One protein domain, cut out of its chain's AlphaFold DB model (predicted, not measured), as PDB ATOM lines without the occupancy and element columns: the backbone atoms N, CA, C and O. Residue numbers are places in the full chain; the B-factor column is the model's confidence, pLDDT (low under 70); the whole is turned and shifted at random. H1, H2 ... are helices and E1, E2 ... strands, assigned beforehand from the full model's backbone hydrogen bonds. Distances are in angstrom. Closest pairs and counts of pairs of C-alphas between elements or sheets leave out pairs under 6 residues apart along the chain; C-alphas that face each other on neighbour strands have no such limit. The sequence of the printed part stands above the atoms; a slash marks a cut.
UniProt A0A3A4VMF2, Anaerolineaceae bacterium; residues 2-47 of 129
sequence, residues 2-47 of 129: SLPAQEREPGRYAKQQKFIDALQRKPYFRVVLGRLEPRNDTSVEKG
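What this domain is: This is residues 2 to 47 of the 129 residues of a protein of Anaerolineaceae bacterium (UniProt A0A3A4VMF2). The model is a flat, loose, open loop: the two-stranded hairpin E1 and E2 lies along one side, and the long helix H2 along the other. Short H1 sits between them at one end; residues 25 to 30 stick out at the other. The printed part has 46 residues, in the order H1, H2, E1, E2, mixed in class. The radius of gyration of the C-alphas is 12.4 A, the spans 38 by 24 by 9 A.

Where its parts are: E1, residues 35 to 39, starts at C-alpha (-9.804, 83.152, 81.730); E2 is residues 42 to 46. H2, residues 10 to 24, is 20.8 A long and ends at C-alpha (-17.270, 80.722, 66.079). H1 is residues 5 to 8.

How they stand to each other: E1 and E2 form an antiparallel hairpin, with N 37 and O 44 within hydrogen-bond range at 2.9 A. The closest C-alphas of H1 and E2, Ala 5 and Ser 43, are 6.6 A apart. H1 and H2 are close but not clearly touching, closest at the C-alphas of Gln 6 and Tyr 13, 5.9 A. H2 and E2 are apart. In H2 every O i to N i+4 pair is within range; H1 is too short for one.

The domain as a whole: The farthest C-alphas, Pro 27 and Asn 40, are 38.1 A apart. The printed part has no cut and no long link. Residues 2 to 9 have pLDDT under 70.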
ATOM      1  N   SER A   2     -15.525  93.353  93.057       52.66
ATOM      2  CA  SER A   2     -15.424  93.936  91.718       52.66
ATOM      3  C   SER A   2     -16.597  93.455  90.864       52.66
ATOM      4  O   SER A   2     -16.821  92.253  90.758       52.66
ATOM      5  N   LEU A   3     -17.357  94.388  90.284       54.09
ATOM      6  CA  LEU A   3     -18.440  94.049  89.358       54.09
ATOM      7  C   LEU A   3     -17.873  93.278  88.148       54.09
ATOM      8  O   LEU A   3     -16.766  93.600  87.692       54.09
ATOM      9  N   PRO A   4     -18.587  92.270  87.619       58.44
ATOM     10  CA  PRO A   4     -18.172  91.553  86.418       58.44
ATOM     11  C   PRO A   4     -17.985  92.518  85.235       58.44
ATOM     12  O   PRO A   4     -18.652  93.548  85.135       58.44
ATOM     13  N   ALA A   5     -17.076  92.192  84.307       60.03
ATOM     14  CA  ALA A   5     -16.713  93.070  83.181       60.03
ATOM     15  C   ALA A   5     -17.925  93.501  82.327       60.03
ATOM     16  O   ALA A   5     -17.947  94.594  81.759       60.03
ATOM     17  N   GLN A   6     -18.952  92.654  82.304       58.50
ATOM     18  CA  GLN A   6     -20.232  92.859  81.636       58.50
ATOM     19  C   GLN A   6     -21.036  94.044  82.201       58.50
ATOM     20  O   GLN A   6     -21.729  94.722  81.448       58.50
ATOM     21  N   GLU A   7     -20.907  94.326  83.499       60.91
ATOM     22  CA  GLU A   7     -21.578  95.441  84.179       60.91
ATOM     23  C   GLU A   7     -20.741  96.727  84.153       60.91
ATOM     24  O   GLU A   7     -21.290  97.826  84.202       60.91
ATOM     25  N   ARG A   8     -19.413  96.604  84.026       64.25
ATOM     26  CA  ARG A   8     -18.483  97.745  83.974       64.25
ATOM     27  C   ARG A   8     -18.471  98.444  82.612       64.25
ATOM     28  O   ARG A   8     -18.472  99.668  82.564       64.25
ATOM     29  N   GLU A   9     -18.475  97.686  81.512       69.12
ATOM     30  CA  GLU A   9     -18.442  98.228  80.141       69.12
ATOM     31  C   GLU A   9     -19.380  97.459  79.184       69.12
ATOM     32  O   GLU A   9     -18.927  96.791  78.241       69.12
ATOM     33  N   PRO A  10     -20.710  97.565  79.363       71.69
ATOM     34  CA  PRO A  10     -21.682  96.738  78.640       71.69
ATOM     35  C   PRO A  10     -21.595  96.894  77.112       71.69
ATOM     36  O   PRO A  10     -21.741  95.923  76.366       71.69
ATOM     37  N   GLY A  11     -21.290  98.101  76.619       77.62
ATOM     38  CA  GLY A  11     -21.150  98.371  75.184       77.62
ATOM     39  C   GLY A  11     -19.921  97.715  74.537       77.62
ATOM     40  O   GLY A  11     -19.994  97.282  73.383       77.62
ATOM     41  N   ARG A  12     -18.800  97.614  75.263       74.50
ATOM     42  CA  ARG A  12     -17.576  96.954  74.780       74.50
ATOM     43  C   ARG A  12     -17.745  95.440  74.803       74.50
ATOM     44  O   ARG A  12     -17.462  94.790  73.798       74.50
ATOM     45  N   TYR A  13     -18.306  94.916  75.891       78.50
ATOM     46  CA  TYR A  13     -18.634  93.502  76.040       78.50
ATOM     47  C   TYR A  13     -19.576  93.013  74.928       78.50
ATOM     48  O   TYR A  13     -19.283  92.031  74.253       78.50
ATOM     49  N   ALA A  14     -20.655  93.751  74.638       82.00
ATOM     50  CA  ALA A  14     -21.595  93.378  73.579       82.00
ATOM     51  C   ALA A  14     -20.955  93.359  72.176       82.00
ATOM     52  O   ALA A  14     -21.279  92.499  71.355       82.00
ATOM     53  N   LYS A  15     -20.043  94.297  71.874       85.38
ATOM     54  CA  LYS A  15     -19.296  94.299  70.603       85.38
ATOM     55  C   LYS A  15     -18.330  93.116  70.520       85.38
ATOM     56  O   LYS A  15     -18.265  92.476  69.473       85.38
ATOM     57  N   GLN A  16     -17.624  92.817  71.608       86.38
ATOM     58  CA  GLN A  16     -16.711  91.679  71.691       86.38
ATOM     59  C   GLN A  16     -17.455  90.350  71.527       86.38
ATOM     60  O   GLN A  16     -17.036  89.529  70.717       86.38
ATOM     61  N   GLN A  17     -18.596  90.171  72.199       87.81
ATOM     62  CA  GLN A  17     -19.397  88.955  72.069       87.81
ATOM     63  C   GLN A  17     -19.878  88.752  70.629       87.81
ATOM     64  O   GLN A  17     -19.685  87.685  70.060       87.81
ATOM     65  N   LYS A  18     -20.392  89.807  69.978       89.94
ATOM     66  CA  LYS A  18     -20.778  89.742  68.556       89.94
ATOM     67  C   LYS A  18     -19.614  89.346  67.644       89.94
ATOM     68  O   LYS A  18     -19.834  88.664  66.645       89.94
ATOM     69  N   PHE A  19     -18.398  89.798  67.952       90.31
ATOM     70  CA  PHE A  19     -17.199  89.442  67.197       90.31
ATOM     71  C   PHE A  19     -16.806  87.974  67.412       90.31
ATOM     72  O   PHE A  19     -16.608  87.254  66.435       90.31
ATOM     73  N   ILE A  20     -16.777  87.511  68.664       91.69
ATOM     74  CA  ILE A  20     -16.505  86.112  69.024       91.69
ATOM     75  C   ILE A  20     -17.531  85.180  68.369       91.69
ATOM     76  O   ILE A  20     -17.145  84.231  67.688       91.69
ATOM     77  N   ASP A  21     -18.822  85.494  68.480       92.56
ATOM     78  CA  ASP A  21     -19.903  84.718  67.866       92.56
ATOM     79  C   ASP A  21     -19.750  84.641  66.341       92.56
ATOM     80  O   ASP A  21     -20.073  83.632  65.714       92.56
ATOM     81  N   ALA A  22     -19.277  85.719  65.707       92.81
ATOM     82  CA  ALA A  22     -19.032  85.732  64.271       92.81
ATOM     83  C   ALA A  22     -17.865  84.814  63.878       92.81
ATOM     84  O   ALA A  22     -17.960  84.157  62.841       92.81
ATOM     85  N   LEU A  23     -16.804  84.750  64.690       93.06
ATOM     86  CA  LEU A  23     -15.668  83.846  64.483       93.06
ATOM     87  C   LEU A  23     -16.057  82.381  64.706       93.06
ATOM     88  O   LEU A  23     -15.730  81.539  63.879       93.06
ATOM     89  N   GLN A  24     -16.814  82.084  65.764       94.25
ATOM     90  CA  GLN A  24     -17.270  80.722  66.079       94.25
ATOM     91  C   GLN A  24     -18.148  80.108  64.983       94.25
ATOM     92  O   GLN A  24     -18.185  78.892  64.825       94.25
ATOM     93  N   ARG A  25     -18.856  80.936  64.208       93.56
ATOM     94  CA  ARG A  25     -19.680  80.483  63.077       93.56
ATOM     95  C   ARG A  25     -18.880  80.245  61.796       93.56
ATOM     96  O   ARG A  25     -19.464  79.810  60.803       93.56
ATOM     97  N   LYS A  26     -17.585  80.575  61.755       93.62
ATOM     98  CA  LYS A  26     -16.768  80.352  60.560       93.62
ATOM     99  C   LYS A  26     -16.375  78.875  60.459       93.62
ATOM    100  O   LYS A  26     -15.911  78.300  61.442       93.62
ATOM    101  N   PRO A  27     -16.534  78.252  59.278       94.69
ATOM    102  CA  PRO A  27     -16.089  76.881  59.081       94.69
ATOM    103  C   PRO A  27     -14.570  76.803  59.255       94.69
ATOM    104  O   PRO A  27     -13.853  77.722  58.859       94.69
ATOM    105  N   TYR A  28     -14.097  75.704  59.846       93.44
ATOM    106  CA  TYR A  28     -12.673  75.449  60.112       93.44
ATOM    107  C   TYR A  28     -11.994  76.495  61.010       93.44
ATOM    108  O   TYR A  28     -10.773  76.627  60.996       93.44
ATOM    109  N   PHE A  29     -12.774  77.228  61.808       94.12
ATOM    110  CA  PHE A  29     -12.259  78.206  62.754       94.12
ATOM    111  C   PHE A  29     -12.581  77.771  64.181       94.12
ATOM    112  O   PHE A  29     -13.743  77.697  64.581       94.12
ATOM    113  N   ARG A  30     -11.543  77.486  64.967       93.94
ATOM    114  CA  ARG A  30     -11.686  77.182  66.391       93.94
ATOM    115  C   ARG A  30     -11.405  78.443  67.197       93.94
ATOM    116  O   ARG A  30     -10.345  79.042  67.062       93.94
ATOM    117  N   VAL A  31     -12.348  78.824  68.056       93.94
ATOM    118  CA  VAL A  31     -12.163  79.922  69.011       93.94
ATOM    119  C   VAL A  31     -11.801  79.340  70.370       93.94
ATOM    120  O   VAL A  31     -12.541  78.517  70.907       93.94
ATOM    121  N   VAL A  32     -10.682  79.793  70.928       91.88
ATOM    122  CA  VAL A  32     -10.241  79.478  72.290       91.88
ATOM    123  C   VAL A  32     -10.300  80.769  73.102       91.88
ATOM    124  O   VAL A  32      -9.790  81.793  72.655       91.88
ATOM    125  N   LEU A  33     -10.970  80.737  74.255       89.62
ATOM    126  CA  LEU A  33     -11.135  81.897  75.136       89.62
ATOM    127  C   LEU A  33     -10.257  81.739  76.378       89.62
ATOM    128  O   LEU A  33     -10.194  80.648  76.954       89.62
ATOM    129  N   GLY A  34      -9.604  82.822  76.798       86.88
ATOM    130  CA  GLY A  34      -8.854  82.859  78.044       86.88
ATOM    131  C   GLY A  34      -9.753  82.898  79.280       86.88
ATOM    132  O   GLY A  34     -10.986  82.915  79.213       86.88
ATOM    133  N   ARG A  35      -9.118  82.938  80.451       81.81
ATOM    134  CA  ARG A  35      -9.804  83.152  81.730       81.81
ATOM    135  C   ARG A  35      -9.725  84.625  82.095       81.81
ATOM    136  O   ARG A  35      -8.660  85.233  82.009       81.81
ATOM    137  N   LEU A  36     -10.847  85.190  82.528       80.31
ATOM    138  CA  LEU A  36     -10.874  86.531  83.096       80.31
ATOM    139  C   LEU A  36     -10.447  86.458  84.556       80.31
ATOM    140  O   LEU A  36     -11.146  85.875  85.383       80.31
ATOM    141  N   GLU A  37      -9.321  87.083  84.872       78.62
ATOM    142  CA  GLU A  37      -8.863  87.226  86.246       78.62
ATOM    143  C   GLU A  37      -9.068  88.667  86.729       78.62
ATOM    144  O   GLU A  37      -8.705  89.618  86.023       78.62
ATOM    145  N   PRO A  38      -9.652  88.872  87.925       75.00
ATOM    146  CA  PRO A  38      -9.753  90.199  88.511       75.00
ATOM    147  C   PRO A  38      -8.356  90.701  88.895       75.00
ATOM    148  O   PRO A  38      -7.606  90.018  89.592       75.00
ATOM    149  N   ARG A  39      -8.011  91.915  88.467       74.31
ATOM    150  CA  ARG A  39      -6.774  92.601  88.850       74.31
ATOM    151  C   ARG A  39      -7.109  94.033  89.249       74.31
ATOM    152  O   ARG A  39      -7.320  94.889  88.397       74.31
ATOM    153  N   ASN A  40      -7.128  94.300  90.554       80.19
ATOM    154  CA  ASN A  40      -7.551  95.588  91.116       80.19
ATOM    155  C   ASN A  40      -8.940  95.995  90.568       80.19
ATOM    156  O   ASN A  40      -9.889  95.208  90.627       80.19
ATOM    157  N   ASP A  41      -9.050  97.196  89.994       75.44
ATOM    158  CA  ASP A  41     -10.278  97.727  89.395       75.44
ATOM    159  C   ASP A  41     -10.549  97.243  87.964       75.44
ATOM    160  O   ASP A  41     -11.598  97.558  87.406       75.44
ATOM    161  N   THR A  42      -9.672  96.425  87.373       70.19
ATOM    162  CA  THR A  42      -9.847  95.892  86.014       70.19
ATOM    163  C   THR A  42      -9.926  94.364  85.999       70.19
ATOM    164  O   THR A  42      -9.687  93.684  86.999       70.19
ATOM    165  N   SER A  43     -10.342  93.808  84.865       71.06
ATOM    166  CA  SER A  43     -10.265  92.373  84.578       71.06
ATOM    167  C   SER A  43      -9.261  92.184  83.451       71.06
ATOM    168  O   SER A  43      -9.301  92.926  82.469       71.06
ATOM    169  N   VAL A  44      -8.360  91.216  83.592       76.94
ATOM    170  CA  VAL A  44      -7.346  90.900  82.582       76.94
ATOM    171  C   VAL A  44      -7.600  89.489  82.078       76.94
ATOM    172  O   VAL A  44      -7.771  88.566  82.873       76.94
ATOM    173  N   GLU A  45      -7.645  89.330  80.760       78.94
ATOM    174  CA  GLU A  45      -7.680  88.011  80.138       78.94
ATOM    175  C   GLU A  45      -6.294  87.369  80.239       78.94
ATOM    176  O   GLU A  45      -5.284  87.997  79.920       78.94
ATOM    177  N   LYS A  46      -6.247  86.126  80.713       83.44
ATOM    178  CA  LYS A  46      -5.019  85.342  80.823       83.44
ATOM    179  C   LYS A  46      -5.179  83.961  80.207       83.44
ATOM    180  O   LYS A  46      -6.277  83.408  80.137       83.44
ATOM    181  N   GLY A  47      -4.045  83.383  79.828       85.00
ATOM    182  CA  GLY A  47      -3.941  81.985  79.415       85.00
ATOM    183  C   GLY A  47      -4.115  81.739  77.919       85.00
ATOM    184  O   GLY A  47      -3.894  80.612  77.494       85.00
TER     185      GLY A  47